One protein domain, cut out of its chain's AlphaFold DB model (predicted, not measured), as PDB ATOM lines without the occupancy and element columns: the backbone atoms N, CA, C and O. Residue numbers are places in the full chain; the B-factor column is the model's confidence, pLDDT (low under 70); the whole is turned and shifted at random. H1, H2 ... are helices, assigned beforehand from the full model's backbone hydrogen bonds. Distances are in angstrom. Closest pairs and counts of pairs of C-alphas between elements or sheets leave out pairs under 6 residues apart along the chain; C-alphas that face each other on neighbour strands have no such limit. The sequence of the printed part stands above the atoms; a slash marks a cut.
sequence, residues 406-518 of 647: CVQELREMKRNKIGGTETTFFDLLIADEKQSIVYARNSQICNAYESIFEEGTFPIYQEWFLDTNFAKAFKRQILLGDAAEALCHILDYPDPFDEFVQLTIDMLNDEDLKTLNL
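Overview. This is residues 406 to 518 of the 647 residues of the protein "Ankyrin_rpt-contain_dom domain-containing protein" of Trichomalopsis sarcophagae (UniProt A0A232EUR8). A long helix, H6, is the spine of a rod-like domain and joins two groups of short helices. Round its first part sit H2 and H3, with H4 and H5 near them and H1 beyond H2 at one end of the rod; on its later part H7 and H8 pack, crossing it. The printed part has 113 residues with eight named helices, H1 to H8 in order along the chain, and no named strand; the class is all helix. The whole is only just compact, close to loose, with a radius of gyration of the C-alphas of 15.9 A and spans of 52 by 25 by 25 A.

Arrangement. The hub is H6, residues 469 to 490, which touches four other helices. H3, residues 433 to 440, touches residues 469 to 477 of H6 at a steep tilt of 58 degrees, the same way; their closest C-alphas, of Ser 436 and Phe 470, are 4.5 A apart. H2, residues 425 to 430, only just touches H6, with 3 pairs of C-alphas within 8 A, the closest those of Leu 428 and Phe 470 at 6.0 A. H8, residues 510 to 518, touches H6 at a steep tilt of 44 degrees, the same way, closest at the C-alphas of Ala 483 and Asn 517, 5.6 A. H7, residues 499 to 506, touches residues 480 to 488 of H6 at a steep tilt of 51 degrees, opposite ways, closest at the C-alphas of Ala 484 and Val 501, 6.3 A. H1, residues 406 to 415, touches H2, closest at the C-alphas of Met 413 and Phe 425, 4.8 A, and is apart from H6. H4, residues 443 to 455, and H3 only just touch, and only at the corner, closest at the C-alphas of Ala 440 and Cys 446, 6.2 A. H5, residues 462 to 465, touches no helix but is near H2 and H4. In H1, H2, H3, H6, H7 and H8 every O i to N i+4 pair is within hydrogen-bond range; in H4 6 of 9 are, and H5 is too short for such a pair.

Along the chain. H6 is 31.0 A from first to last C-alpha; C-alpha 469 is at (487.536, 632.876, 465.494), and C-alpha 490 is at (517.678, 632.140, 472.788). H4 is 18.2 A long, H1 14.3 A and H8 12.4 A. H1 begins at C-alpha 406, (471.721, 619.886, 463.537).

Size, cuts and confidence. The C-alphas farthest apart, of Val 407 and Asp 492, are 52.6 A apart. The printed part has no cut, and no link is long. Mean pLDDT of the printed part is 84.8; Gly 419 alone is under 70.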
ATOM      1  N   CYS A 406     471.044 618.595 463.346       81.31
ATOM      2  CA  CYS A 406     471.721 619.886 463.537       81.31
ATOM      3  C   CYS A 406     471.241 620.607 464.805       81.31
ATOM      4  O   CYS A 406     472.045 621.098 465.592       81.31
ATOM      5  N   VAL A 407     469.919 620.647 465.027       81.81
ATOM      6  CA  VAL A 407     469.322 621.243 466.234       81.81
ATOM      7  C   VAL A 407     469.765 620.500 467.496       81.81
ATOM      8  O   VAL A 407     469.987 621.123 468.531       81.81
ATOM      9  N   GLN A 408     469.847 619.168 467.448       85.31
ATOM     10  CA  GLN A 408     470.289 618.360 468.585       85.31
ATOM     11  C   GLN A 408     471.739 618.671 468.951       85.31
ATOM     12  O   GLN A 408     472.005 618.965 470.113       85.31
ATOM     13  N   GLU A 409     472.628 618.704 467.963       88.88
ATOM     14  CA  GLU A 409     474.048 618.981 468.165       88.88
ATOM     15  C   GLU A 409     474.283 620.379 468.765       88.88
ATOM     16  O   GLU A 409     474.941 620.510 469.794       88.88
ATOM     17  N   LEU A 410     473.641 621.424 468.220       88.44
ATOM     18  CA  LEU A 410     473.736 622.786 468.770       88.44
ATOM     19  C   LEU A 410     473.200 622.886 470.207       88.44
ATOM     20  O   LEU A 410     473.735 623.629 471.033       88.44
ATOM     21  N   ARG A 411     472.154 622.122 470.545       86.31
ATOM     22  CA  ARG A 411     471.631 622.069 471.917       86.31
ATOM     23  C   ARG A 411     472.586 621.376 472.869       86.31
ATOM     24  O   ARG A 411     472.685 621.800 474.017       86.31
ATOM     25  N   GLU A 412     473.228 620.302 472.431       89.06
ATOM     26  CA  GLU A 412     474.256 619.624 473.216       89.06
ATOM     27  C   GLU A 412     475.422 620.575 473.473       89.06
ATOM     28  O   GLU A 412     475.782 620.781 474.634       89.06
ATOM     29  N   MET A 413     475.898 621.269 472.435       91.12
ATOM     30  CA  MET A 413     476.929 622.298 472.563       91.12
ATOM     31  C   MET A 413     476.570 623.381 473.576       91.12
ATOM     32  O   MET A 413     477.424 623.772 474.358       91.12
ATOM     33  N   LYS A 414     475.322 623.866 473.575       88.50
ATOM     34  CA  LYS A 414     474.862 624.954 474.456       88.50
ATOM     35  C   LYS A 414     474.541 624.501 475.882       88.50
ATOM     36  O   LYS A 414     474.527 625.307 476.808       88.50
ATOM     37  N   ARG A 415     474.216 623.222 476.085       87.25
ATOM     38  CA  ARG A 415     473.947 622.667 477.424       87.25
ATOM     39  C   ARG A 415     475.230 622.291 478.151       87.25
ATOM     40  O   ARG A 415     475.276 622.400 479.377       87.25
ATOM     41  N   ASN A 416     476.237 621.840 477.411       84.62
ATOM     42  CA  ASN A 416     477.479 621.339 477.973       84.62
ATOM     43  C   ASN A 416     478.436 622.502 478.251       84.62
ATOM     44  O   ASN A 416     479.054 623.065 477.349       84.62
ATOM     45  N   LYS A 417     478.536 622.858 479.533       88.81
ATOM     46  CA  LYS A 417     479.516 623.822 480.038       88.81
ATOM     47  C   LYS A 417     480.913 623.212 480.048       88.81
ATOM     48  O   LYS A 417     481.088 622.074 480.483       88.81
ATOM     49  N   ILE A 418     481.902 623.989 479.625       90.12
ATOM     50  CA  ILE A 418     483.285 623.537 479.506       90.12
ATOM     51  C   ILE A 418     484.001 623.688 480.848       90.12
ATOM     52  O   ILE A 418     484.080 624.793 481.378       90.12
ATOM     53  N   GLY A 419     484.528 622.598 481.413       66.25
ATOM     54  CA  GLY A 419     485.493 622.654 482.525       66.25
ATOM     55  C   GLY A 419     485.025 623.364 483.807       66.25
ATOM     56  O   GLY A 419     485.855 623.826 484.580       66.25
ATOM     57  N   GLY A 420     483.712 623.486 484.048       73.56
ATOM     58  CA  GLY A 420     483.164 624.255 485.178       73.56
ATOM     59  C   GLY A 420     483.059 625.769 484.940       73.56
ATOM     60  O   GLY A 420     482.686 626.505 485.852       73.56
ATOM     61  N   THR A 421     483.351 626.232 483.723       86.75
ATOM     62  CA  THR A 421     483.114 627.610 483.277       86.75
ATOM     63  C   THR A 421     481.644 627.833 482.897       86.75
ATOM     64  O   THR A 421     480.870 626.889 482.743       86.75
ATOM     65  N   GLU A 422     481.236 629.094 482.733       87.06
ATOM     66  CA  GLU A 422     479.931 629.429 482.139       87.06
ATOM     67  C   GLU A 422     479.936 629.333 480.602       87.06
ATOM     68  O   GLU A 422     478.869 629.402 479.997       87.06
ATOM     69  N   THR A 423     481.109 629.155 479.983       91.88
ATOM     70  CA  THR A 423     481.284 629.074 478.530       91.88
ATOM     71  C   THR A 423     480.922 627.684 478.015       91.88
ATOM     72  O   THR A 423     481.231 626.658 478.627       91.88
ATOM     73  N   THR A 424     480.277 627.653 476.858       93.44
ATOM     74  CA  THR A 424     479.818 626.439 476.184       93.44
ATOM     75  C   THR A 424     480.485 626.295 474.816       93.44
ATOM     76  O   THR A 424     481.012 627.264 474.268       93.44
ATOM     77  N   PHE A 425     480.434 625.104 474.212       91.25
ATOM     78  CA  PHE A 425     480.945 624.912 472.846       91.25
ATOM     79  C   PHE A 425     480.187 625.761 471.816       91.25
ATOM     80  O   PHE A 425     480.757 626.177 470.809       91.25
ATOM     81  N   PHE A 426     478.918 626.075 472.098       90.81
ATOM     82  CA  PHE A 426     478.128 626.976 471.267       90.81
ATOM     83  C   PHE A 426     478.702 628.395 471.301       90.81
ATOM     84  O   PHE A 426     478.823 629.021 470.251       90.81
ATOM     85  N   ASP A 427     479.124 628.876 472.475       91.62
ATOM     86  CA  ASP A 427     479.743 630.197 472.613       91.62
ATOM     87  C   ASP A 427     481.059 630.281 471.834       91.62
ATOM     88  O   ASP A 427     481.302 631.286 471.174       91.62
ATOM     89  N   LEU A 428     481.869 629.212 471.823       90.50
ATOM     90  CA  LEU A 428     483.099 629.152 471.018       90.50
ATOM     91  C   LEU A 428     482.818 629.213 469.508       90.50
ATOM     92  O   LEU A 428     483.567 629.847 468.761       90.50
ATOM     93  N   LEU A 429     481.733 628.576 469.056       88.12
ATOM     94  CA  LEU A 429     481.331 628.547 467.648       88.12
ATOM     95  C   LEU A 429     480.929 629.943 467.139       88.12
ATOM     96  O   LEU A 429     481.310 630.347 466.034       88.12
ATOM     97  N   ILE A 430     480.169 630.691 467.945       89.50
ATOM     98  CA  ILE A 430     479.631 632.007 467.562       89.50
ATOM     99  C   ILE A 430     480.483 633.195 468.029       89.50
ATOM    100  O   ILE A 430     480.167 634.326 467.664       89.50
ATOM    101  N   ALA A 431     481.546 632.957 468.802       88.06
ATOM    102  CA  ALA A 431     482.382 634.005 469.376       88.06
ATOM    103  C   ALA A 431     482.900 634.988 468.318       88.06
ATOM    104  O   ALA A 431     483.404 634.606 467.247       88.06
ATOM    105  N   ASP A 432     482.838 636.277 468.650       84.88
ATOM    106  CA  ASP A 432     483.574 637.290 467.903       84.88
ATOM    107  C   ASP A 432     485.087 637.182 468.176       84.88
ATOM    108  O   ASP A 432     485.554 636.367 468.977       84.88
ATOM    109  N   GLU A 433     485.878 637.978 467.465       84.44
ATOM    110  CA  GLU A 433     487.338 637.963 467.586       84.44
ATOM    111  C   GLU A 433     487.810 638.302 469.009       84.44
ATOM    112  O   GLU A 433     488.699 637.641 469.543       84.44
ATOM    113  N   LYS A 434     487.165 639.268 469.672       86.81
ATOM    114  CA  LYS A 434     487.553 639.715 471.016       86.81
ATOM    115  C   LYS A 434     487.238 638.657 472.067       86.81
ATOM    116  O   LYS A 434     488.076 638.368 472.916       86.81
ATOM    117  N   GLN A 435     486.048 638.070 472.002       90.94
ATOM    118  CA  GLN A 435     485.634 636.971 472.870       90.94
ATOM    119  C   GLN A 435     486.537 635.756 472.678       90.94
ATOM    120  O   GLN A 435     486.977 635.159 473.655       90.94
ATOM    121  N   SER A 436     486.875 635.438 471.427       90.06
ATOM    122  CA  SER A 436     487.745 634.310 471.088       90.06
ATOM    123  C   SER A 436     489.133 634.430 471.713       90.06
ATOM    124  O   SER A 436     489.631 633.448 472.253       90.06
ATOM    125  N   ILE A 437     489.723 635.631 471.714       85.75
ATOM    126  CA  ILE A 437     491.009 635.898 472.380       85.75
ATOM    127  C   ILE A 437     490.898 635.672 473.894       85.75
ATOM    128  O   ILE A 437     491.784 635.073 474.500       85.75
ATOM    129  N   VAL A 438     489.801 636.111 474.520       87.69
ATOM    130  CA  VAL A 438     489.573 635.895 475.960       87.69
ATOM    131  C   VAL A 438     489.417 634.409 476.280       87.69
ATOM    132  O   VAL A 438     489.983 633.934 477.261       87.69
ATOM    133  N   TYR A 439     488.671 633.670 475.460       90.88
ATOM    134  CA  TYR A 439     488.479 632.237 475.650       90.88
ATOM    135  C   TYR A 439     489.774 631.444 475.451       90.88
ATOM    136  O   TYR A 439     490.035 630.537 476.234       90.88
ATOM    137  N   ALA A 440     490.594 631.801 474.456       87.69
ATOM    138  CA  ALA A 440     491.843 631.102 474.145       87.69
ATOM    139  C   ALA A 440     492.888 631.198 475.271       87.69
ATOM    140  O   ALA A 440     493.742 630.333 475.391       87.69
ATOM    141  N   ARG A 441     492.790 632.199 476.152       85.12
ATOM    142  CA  ARG A 441     493.657 632.321 477.338       85.12
ATOM    143  C   ARG A 441     493.304 631.348 478.467       85.12
ATOM    144  O   ARG A 441     494.021 631.282 479.461       85.12
ATOM    145  N   ASN A 442     492.185 630.631 478.374       87.94
ATOM    146  CA  ASN A 442     491.747 629.697 479.403       87.94
ATOM    147  C   ASN A 442     492.110 628.255 479.017       87.94
ATOM    148  O   ASN A 442     491.477 627.664 478.143       87.94
ATOM    149  N   SER A 443     493.068 627.664 479.737       85.56
ATOM    150  CA  SER A 443     493.556 626.300 479.482       85.56
ATOM    151  C   SER A 443     492.463 625.229 479.544       85.56
ATOM    152  O   SER A 443     492.488 624.281 478.769       85.56
ATOM    153  N   GLN A 444     491.442 625.389 480.394       87.88
ATOM    154  CA  GLN A 444     490.324 624.439 480.450       87.88
ATOM    155  C   GLN A 444     489.480 624.470 479.175       87.88
ATOM    156  O   GLN A 444     488.951 623.440 478.761       87.88
ATOM    157  N   ILE A 445     489.336 625.653 478.571       90.94
ATOM    158  CA  ILE A 445     488.605 625.827 477.315       90.94
ATOM    159  C   ILE A 445     489.414 625.244 476.157       90.94
ATOM    160  O   ILE A 445     488.853 624.522 475.338       90.94
ATOM    161  N   CYS A 446     490.718 625.507 476.130       87.50
ATOM    162  CA  CYS A 446     491.656 624.959 475.153       87.50
ATOM    163  C   CYS A 446     491.663 623.425 475.138       87.50
ATOM    164  O   CYS A 446     491.391 622.831 474.098       87.50
ATOM    165  N   ASN A 447     491.842 622.785 476.296       87.25
ATOM    166  CA  ASN A 447     491.889 621.322 476.387       87.25
ATOM    167  C   ASN A 447     490.559 620.676 475.961       87.25
ATOM    168  O   ASN A 447     490.533 619.644 475.298       87.25
ATOM    169  N   ALA A 448     489.428 621.290 476.323       88.19
ATOM    170  CA  ALA A 448     488.115 620.802 475.902       88.19
ATOM    171  C   ALA A 448     487.843 621.036 474.409       88.19
ATOM    172  O   ALA A 448     487.056 620.315 473.807       88.19
ATOM    173  N   TYR A 449     488.451 622.061 473.808       88.38
ATOM    174  CA  TYR A 449     488.381 622.289 472.371       88.38
ATOM    175  C   TYR A 449     489.183 621.237 471.595       88.38
ATOM    176  O   TYR A 449     488.696 620.734 470.585       88.38
ATOM    177  N   GLU A 450     490.371 620.859 472.069       86.06
ATOM    178  CA  GLU A 450     491.170 619.783 471.461       86.06
ATOM    179  C   GLU A 450     490.446 618.433 471.512       86.06
ATOM    180  O   GLU A 450     490.380 617.732 470.498       86.06
ATOM    181  N   SER A 451     489.786 618.126 472.636       86.50
ATOM    182  CA  SER A 451     489.030 616.876 472.791       86.50
ATOM    183  C   SER A 451     487.883 616.733 471.783       86.50
ATOM    184  O   SER A 451     487.439 615.615 471.522       86.50
ATOM    185  N   ILE A 452     487.416 617.830 471.159       84.12
ATOM    186  CA  ILE A 452     486.424 617.762 470.076       84.12
ATOM    187  C   ILE A 452     486.927 616.871 468.938       84.12
ATOM    188  O   ILE A 452     486.174 616.057 468.396       84.12
ATOM    189  N   PHE A 453     488.202 617.023 468.582       83.19
ATOM    190  CA  PHE A 453     488.805 616.360 467.432       83.19
ATOM    191  C   PHE A 453     489.226 614.927 467.736       83.19
ATOM    192  O   PHE A 453     489.074 614.063 466.875       83.19
ATOM    193  N   GLU A 454     489.681 614.667 468.958       81.56
ATOM    194  CA  GLU A 454     490.072 613.331 469.410       81.56
ATOM    195  C   GLU A 454     488.864 612.403 469.577       81.56
ATOM    196  O   GLU A 454     488.883 611.251 469.143       81.56
ATOM    197  N   GLU A 455     487.788 612.913 470.179       81.44
ATOM    198  CA  GLU A 455     486.589 612.129 470.484       81.44
ATOM    199  C   GLU A 455     485.585 612.088 469.320       81.44
ATOM    200  O   GLU A 455     484.639 611.297 469.343       81.44
ATOM    201  N   GLY A 456     485.763 612.937 468.300       78.44
ATOM    202  CA  GLY A 456     484.809 613.074 467.196       78.44
ATOM    203  C   GLY A 456     483.468 613.658 467.642       78.44
ATOM    204  O   GLY A 456     482.411 613.250 467.147       78.44
ATOM    205  N   THR A 457     483.483 614.567 468.623       82.06
ATOM    206  CA  THR A 457     482.250 615.191 469.111       82.06
ATOM    207  C   THR A 457     481.745 616.230 468.116       82.06
ATOM    208  O   THR A 457     482.511 616.893 467.421       82.06
ATOM    209  N   PHE A 458     480.418 616.359 468.046       85.88
ATOM    210  CA  PHE A 458     479.730 617.295 467.156       85.88
ATOM    211  C   PHE A 458     480.046 617.092 465.657       85.88
ATOM    212  O   PHE A 458     480.555 617.998 465.007       85.88
ATOM    213  N   PRO A 459     479.743 615.925 465.060       79.88
ATOM    214  CA  PRO A 459     480.185 615.577 463.706       79.88
ATOM    215  C   PRO A 459     479.684 616.515 462.591       79.88
ATOM    216  O   PRO A 459     480.275 616.539 461.512       79.88
ATOM    217  N   ILE A 460     478.603 617.277 462.801       77.44
ATOM    218  CA  ILE A 460     478.101 618.242 461.810       77.44
ATOM    219  C   ILE A 460     478.955 619.515 461.821       77.44
ATOM    220  O   ILE A 460     479.245 620.075 460.763       77.44
ATOM    221  N   TYR A 461     479.353 619.973 463.009       81.00
ATOM    222  CA  TYR A 461     480.087 621.218 463.229       81.00
ATOM    223  C   TYR A 461     481.572 621.010 463.601       81.00
ATOM    224  O   TYR A 461     482.293 621.980 463.798       81.00
ATOM    225  N   GLN A 462     482.069 619.776 463.660       82.38
ATOM    226  CA  GLN A 462     483.443 619.450 464.063       82.38
ATOM    227  C   GLN A 462     484.474 620.145 463.165       82.38
ATOM    228  O   GLN A 462     485.286 620.938 463.632       82.38
ATOM    229  N   GLU A 463     484.384 619.930 461.851       77.06
ATOM    230  CA  GLU A 463     485.253 620.576 460.853       77.06
ATOM    231  C   GLU A 463     485.136 622.108 460.875       77.06
ATOM    232  O   GLU A 463     486.065 622.831 460.518       77.06
ATOM    233  N   TRP A 464     484.001 622.631 461.335       76.44
ATOM    234  CA  TRP A 464     483.765 624.066 461.427       76.44
ATOM    235  C   TRP A 464     484.560 624.722 462.529       76.44
ATOM    236  O   TRP A 464     484.985 625.867 462.361       76.44
ATOM    237  N   PHE A 465     484.780 624.004 463.631       82.00
ATOM    238  CA  PHE A 465     485.591 624.504 464.724       82.00
ATOM    239  C   PHE A 465     486.972 624.926 464.228       82.00
ATOM    240  O   PHE A 465     487.408 626.004 464.618       82.00
ATOM    241  N   LEU A 466     487.559 624.228 463.246       78.06
ATOM    242  CA  LEU A 466     488.846 624.576 462.621       78.06
ATOM    243  C   LEU A 466     488.880 625.958 461.938       78.06
ATOM    244  O   LEU A 466     489.956 626.543 461.775       78.06
ATOM    245  N   ASP A 467     487.722 626.491 461.536       75.00
ATOM    246  CA  ASP A 467     487.568 627.773 460.836       75.00
ATOM    247  C   ASP A 467     486.993 628.903 461.728       75.00
ATOM    248  O   ASP A 467     486.821 630.045 461.275       75.00
ATOM    249  N   THR A 468     486.735 628.635 463.014       83.00
ATOM    250  CA  THR A 468     486.190 629.619 463.971       83.00
ATOM    251  C   THR A 468     487.168 630.752 464.311       83.00
ATOM    252  O   THR A 468     488.351 630.727 463.969       83.00
ATOM    253  N   ASN A 469     486.665 631.829 464.936       84.06
ATOM    254  CA  ASN A 469     487.536 632.876 465.494       84.06
ATOM    255  C   ASN A 469     488.343 632.308 466.662       84.06
ATOM    256  O   ASN A 469     489.525 632.618 466.792       84.06
ATOM    257  N   PHE A 470     487.722 631.412 467.431       89.19
ATOM    258  CA  PHE A 470     488.374 630.683 468.500       89.19
ATOM    259  C   PHE A 470     489.563 629.870 467.991       89.19
ATOM    260  O   PHE A 470     490.646 630.043 468.519       89.19
ATOM    261  N   ALA A 471     489.433 629.091 466.913       86.00
ATOM    262  CA  ALA A 471     490.563 628.333 466.366       86.00
ATOM    263  C   ALA A 471     491.756 629.201 465.952       86.00
ATOM    264  O   ALA A 471     492.901 628.788 466.111       86.00
ATOM    265  N   LYS A 472     491.506 630.404 465.418       84.12
ATOM    266  CA  LYS A 472     492.583 631.360 465.119       84.12
ATOM    267  C   LYS A 472     493.254 631.847 466.403       84.12
ATOM    268  O   LYS A 472     494.473 631.805 466.495       84.12
ATOM    269  N   ALA A 473     492.456 632.269 467.383       86.12
ATOM    270  CA  ALA A 473     492.957 632.732 468.673       86.12
ATOM    271  C   ALA A 473     493.715 631.626 469.425       86.12
ATOM    272  O   ALA A 473     494.774 631.881 469.978       86.12
ATOM    273  N   PHE A 474     493.210 630.396 469.377       87.81
ATOM    274  CA  PHE A 474     493.813 629.202 469.950       87.81
ATOM    275  C   PHE A 474     495.166 628.881 469.307       87.81
ATOM    276  O   PHE A 474     496.155 628.738 470.011       87.81
ATOM    277  N   LYS A 475     495.247 628.870 467.968       86.50
ATOM    278  CA  LYS A 475     496.523 628.694 467.252       86.50
ATOM    279  C   LYS A 475     497.537 629.776 467.598       86.50
ATOM    280  O   LYS A 475     498.698 629.461 467.812       86.50
ATOM    281  N   ARG A 476     497.105 631.039 467.668       85.75
ATOM    282  CA  ARG A 476     497.980 632.131 468.108       85.75
ATOM    283  C   ARG A 476     498.426 631.930 469.558       85.75
ATOM    284  O   ARG A 476     499.579 632.188 469.856       85.75
ATOM    285  N   GLN A 477     497.552 631.445 470.437       85.81
ATOM    286  CA  GLN A 477     497.907 631.160 471.826       85.81
ATOM    287  C   GLN A 477     498.960 630.050 471.946       85.81
ATOM    288  O   GLN A 477     499.855 630.188 472.771       85.81
ATOM    289  N   ILE A 478     498.872 628.995 471.128       83.69
ATOM    290  CA  ILE A 478     499.914 627.959 471.037       83.69
ATOM    291  C   ILE A 478     501.231 628.592 470.582       83.69
ATOM    292  O   ILE A 478     502.218 628.500 471.296       83.69
ATOM    293  N   LEU A 479     501.209 629.343 469.470       84.06
ATOM    294  CA  LEU A 479     502.402 630.024 468.953       84.06
ATOM    295  C   LEU A 479     503.055 630.942 469.990       84.06
ATOM    296  O   LEU A 479     504.273 630.997 470.042       84.06
ATOM    297  N   LEU A 480     502.265 631.658 470.795       84.62
ATOM    298  CA  LEU A 480     502.776 632.498 471.881       84.62
ATOM    299  C   LEU A 480     503.441 631.666 472.987       84.62
ATOM    300  O   LEU A 480     504.452 632.096 473.527       84.62
ATOM    301  N   GLY A 481     502.891 630.498 473.329       82.00
ATOM    302  CA  GLY A 481     503.501 629.584 474.299       82.00
ATOM    303  C   GLY A 481     504.859 629.080 473.817       82.00
ATOM    304  O   GLY A 481     505.865 629.314 474.481       82.00
ATOM    305  N   ASP A 482     504.882 628.500 472.618       83.19
ATOM    306  CA  ASP A 482     506.098 627.985 471.979       83.19
ATOM    307  C   ASP A 482     507.150 629.100 471.806       83.19
ATOM    308  O   ASP A 482     508.330 628.913 472.092       83.19
ATOM    309  N   ALA A 483     506.712 630.304 471.416       84.81
ATOM    310  CA  ALA A 483     507.586 631.459 471.235       84.81
ATOM    311  C   ALA A 483     508.168 631.968 472.554       84.81
ATOM    312  O   ALA A 483     509.295 632.458 472.571       84.81
ATOM    313  N   ALA A 484     507.421 631.880 473.658       85.12
ATOM    314  CA  ALA A 484     507.935 632.234 474.976       85.12
ATOM    315  C   ALA A 484     509.079 631.295 475.383       85.12
ATOM    316  O   ALA A 484     510.108 631.760 475.869       85.12
ATOM    317  N   GLU A 485     508.917 629.992 475.141       84.56
ATOM    318  CA  GLU A 485     509.943 628.979 475.406       84.56
ATOM    319  C   GLU A 485     511.169 629.176 474.505       84.56
ATOM    320  O   GLU A 485     512.295 629.243 475.002       84.56
ATOM    321  N   ALA A 486     510.947 629.386 473.205       83.81
ATOM    322  CA  ALA A 486     511.992 629.687 472.232       83.81
ATOM    323  C   ALA A 486     512.783 630.954 472.597       83.81
ATOM    324  O   ALA A 486     514.015 630.951 472.587       83.81
ATOM    325  N   LEU A 487     512.092 632.042 472.959       84.25
ATOM    326  CA  LEU A 487     512.727 633.307 473.334       84.25
ATOM    327  C   LEU A 487     513.556 633.164 474.612       84.25
ATOM    328  O   LEU A 487     514.661 633.699 474.692       84.25
ATOM    329  N   CYS A 488     513.036 632.430 475.597       85.62
ATOM    330  CA  CYS A 488     513.764 632.099 476.815       85.62
ATOM    331  C   CYS A 488     515.038 631.306 476.526       85.62
ATOM    332  O   CYS A 488     516.083 631.631 477.085       85.62
ATOM    333  N   HIS A 489     514.977 630.329 475.621       82.38
ATOM    334  CA  HIS A 489     516.144 629.554 475.214       82.38
ATOM    335  C   HIS A 489     517.196 630.416 474.500       82.38
ATOM    336  O   HIS A 489     518.374 630.361 474.835       82.38
ATOM    337  N   ILE A 490     516.775 631.266 473.557       82.50
ATOM    338  CA  ILE A 490     517.678 632.140 472.788       82.50
ATOM    339  C   ILE A 490     518.366 633.181 473.684       82.50
ATOM    340  O   ILE A 490     519.539 633.491 473.487       82.50
ATOM    341  N   LEU A 491     517.639 633.749 474.648       82.31
ATOM    342  CA  LEU A 491     518.145 634.817 475.517       82.31
ATOM    343  C   LEU A 491     518.787 634.304 476.815       82.31
ATOM    344  O   LEU A 491     519.156 635.130 477.651       82.31
ATOM    345  N   ASP A 492     518.886 632.983 477.000       81.00
ATOM    346  CA  ASP A 492     519.298 632.338 478.257       81.00
ATOM    347  C   ASP A 492     518.527 632.908 479.471       81.00
ATOM    348  O   ASP A 492     519.082 633.320 480.494       81.00
ATOM    349  N   TYR A 493     517.202 633.025 479.308       82.38
ATOM    350  CA  TYR A 493     516.289 633.654 480.260       82.38
ATOM    351  C   TYR A 493     515.388 632.604 480.938       82.38
ATOM    352  O   TYR A 493     514.762 631.799 480.252       82.38
ATOM    353  N   PRO A 494     515.253 632.605 482.277       78.31
ATOM    354  CA  PRO A 494     514.761 631.434 483.011       78.31
ATOM    355  C   PRO A 494     513.238 631.276 483.078       78.31
ATOM    356  O   PRO A 494     512.775 630.190 483.422       78.31
ATOM    357  N   ASP A 495     512.460 632.336 482.843       80.94
ATOM    358  CA  ASP A 495     511.010 632.305 483.055       80.94
ATOM    359  C   ASP A 495     510.237 632.746 481.801       80.94
ATOM    360  O   ASP A 495     510.211 633.944 481.500       80.94
ATOM    361  N   PRO A 496     509.566 631.816 481.092       79.62
ATOM    362  CA  PRO A 496     508.740 632.151 479.934       79.62
ATOM    363  C   PRO A 496     507.489 632.949 480.316       79.62
ATOM    364  O   PRO A 496     506.860 633.556 479.450       79.62
ATOM    365  N   PHE A 497     507.124 632.999 481.600       81.88
ATOM    366  CA  PHE A 497     505.990 633.767 482.108       81.88
ATOM    367  C   PHE A 497     506.375 635.158 482.626       81.88
ATOM    368  O   PHE A 497     505.497 635.874 483.122       81.88
ATOM    369  N   ASP A 498     507.645 635.565 482.511       87.38
ATOM    370  CA  ASP A 498     508.062 636.910 482.902       87.38
ATOM    371  C   ASP A 498     507.367 637.984 482.050       87.38
ATOM    372  O   ASP A 498     507.115 637.814 480.852       87.38
ATOM    373  N   GLU A 499     507.056 639.118 482.681       85.50
ATOM    374  CA  GLU A 499     506.342 640.230 482.050       85.50
ATOM    375  C   GLU A 499     507.076 640.742 480.802       85.50
ATOM    376  O   GLU A 499     506.432 641.082 479.812       85.50
ATOM    377  N   PHE A 500     508.411 640.749 480.807       84.94
ATOM    378  CA  PHE A 500     509.210 641.141 479.652       84.94
ATOM    379  C   PHE A 500     509.034 640.178 478.471       84.94
ATOM    380  O   PHE A 500     508.813 640.633 477.345       84.94
ATOM    381  N   VAL A 501     509.092 638.865 478.717       82.56
ATOM    382  CA  VAL A 501     508.940 637.829 477.680       82.56
ATOM    383  C   VAL A 501     507.542 637.913 477.079       82.56
ATOM    384  O   VAL A 501     507.402 638.037 475.863       82.56
ATOM    385  N   GLN A 502     506.516 637.965 477.933       84.00
ATOM    386  CA  GLN A 502     505.114 638.043 477.520       84.00
ATOM    387  C   GLN A 502     504.801 639.329 476.740       84.00
ATOM    388  O   GLN A 502     504.152 639.270 475.697       84.00
ATOM    389  N   LEU A 503     505.310 640.489 477.177       84.62
ATOM    390  CA  LEU A 503     505.159 641.744 476.432       84.62
ATOM    391  C   LEU A 503     505.877 641.709 475.081       84.62
ATOM    392  O   LEU A 503     505.394 642.306 474.123       84.62
ATOM    393  N   THR A 504     507.021 641.031 474.996       83.31
ATOM    394  CA  THR A 504     507.806 640.945 473.761       83.31
ATOM    395  C   THR A 504     507.078 640.108 472.716       83.31
ATOM    396  O   THR A 504     506.851 640.589 471.608       83.31
ATOM    397  N   ILE A 505     506.631 638.900 473.072       85.50
ATOM    398  CA  ILE A 505     505.901 638.018 472.148       85.50
ATOM    399  C   ILE A 505     504.518 638.574 471.771       85.50
ATOM    400  O   ILE A 505     504.074 638.397 470.637       85.50
ATOM    401  N   ASP A 506     503.852 639.316 472.668       83.06
ATOM    402  CA  ASP A 506     502.555 639.944 472.380       83.06
ATOM    403  C   ASP A 506     502.655 641.012 471.275       83.06
ATOM    404  O   ASP A 506     501.671 641.271 470.572       83.06
ATOM    405  N   MET A 507     503.836 641.613 471.093       85.44
ATOM    406  CA  MET A 507     504.110 642.608 470.049       85.44
ATOM    407  C   MET A 507     504.417 641.985 468.678       85.44
ATOM    408  O   MET A 507     504.420 642.709 467.680       85.44
ATOM    409  N   LEU A 508     504.655 640.671 468.611       85.12
ATOM    410  CA  LEU A 508     505.027 639.962 467.388       85.12
ATOM    411  C   LEU A 508     503.803 639.539 466.561       85.12
ATOM    412  O   LEU A 508     502.733 639.180 467.080       85.12
ATOM    413  N   ASN A 509     503.958 639.573 465.237       85.94
ATOM    414  CA  ASN A 509     502.939 639.064 464.323       85.94
ATOM    415  C   ASN A 509     503.019 637.519 464.209       85.94
ATOM    416  O   ASN A 509     503.971 636.898 464.672       85.94
ATOM    417  N   ASP A 510     502.001 636.873 463.625       83.44
ATOM    418  CA  ASP A 510     501.951 635.399 463.511       83.44
ATOM    419  C   ASP A 510     503.099 634.797 462.672       83.44
ATOM    420  O   ASP A 510     503.360 633.601 462.776       83.44
ATOM    421  N   GLU A 511     503.719 635.574 461.784       83.94
ATOM    422  CA  GLU A 511     504.856 635.155 460.956       83.94
ATOM    423  C   GLU A 511     506.156 635.232 461.759       83.94
ATOM    424  O   GLU A 511     506.872 634.238 461.825       83.94
ATOM    425  N   ASP A 512     506.372 636.331 462.486       86.19
ATOM    426  CA  ASP A 512     507.512 636.505 463.392       86.19
ATOM    427  C   ASP A 512     507.540 635.407 464.473       86.19
ATOM    428  O   ASP A 512     508.587 634.818 464.737       86.19
ATOM    429  N   LEU A 513     506.379 635.087 465.067       85.31
ATOM    430  CA  LEU A 513     506.254 634.017 466.068       85.31
ATOM    431  C   LEU A 513     506.621 632.647 465.486       85.31
ATOM    432  O   LEU A 513     507.313 631.865 466.128       85.31
ATOM    433  N   LYS A 514     506.190 632.352 464.254       84.38
ATOM    434  CA  LYS A 514     506.543 631.088 463.590       84.38
ATOM    435  C   LYS A 514     508.025 631.006 463.280       84.38
ATOM    436  O   LYS A 514     508.599 629.942 463.447       84.38
ATOM    437  N   THR A 515     508.625 632.098 462.818       83.25
ATOM    438  CA  THR A 515     510.066 632.146 462.564       83.25
ATOM    439  C   THR A 515     510.840 631.863 463.845       83.25
ATOM    440  O   THR A 515     511.732 631.025 463.826       83.25
ATOM    441  N   LEU A 516     510.458 632.486 464.964       81.44
ATOM    442  CA  LEU A 516     511.085 632.235 466.261       81.44
ATOM    443  C   LEU A 516     510.986 630.755 466.678       81.44
ATOM    444  O   LEU A 516     511.974 630.177 467.122       81.44
ATOM    445  N   ASN A 517     509.821 630.137 466.471       81.31
ATOM    446  CA  ASN A 517     509.608 628.724 466.792       81.31
ATOM    447  C   ASN A 517     510.409 627.788 465.879       81.31
ATOM    448  O   ASN A 517     510.970 626.818 466.367       81.31
ATOM    449  N   LEU A 518     510.510 628.088 464.579       79.62
ATOM    450  CA  LEU A 518     511.309 627.296 463.633       79.62
ATOM    451  C   LEU A 518     512.794 627.288 464.012       79.62
ATOM    452  O   LEU A 518     513.416 626.233 463.996       79.62
TER     453      LEU A 518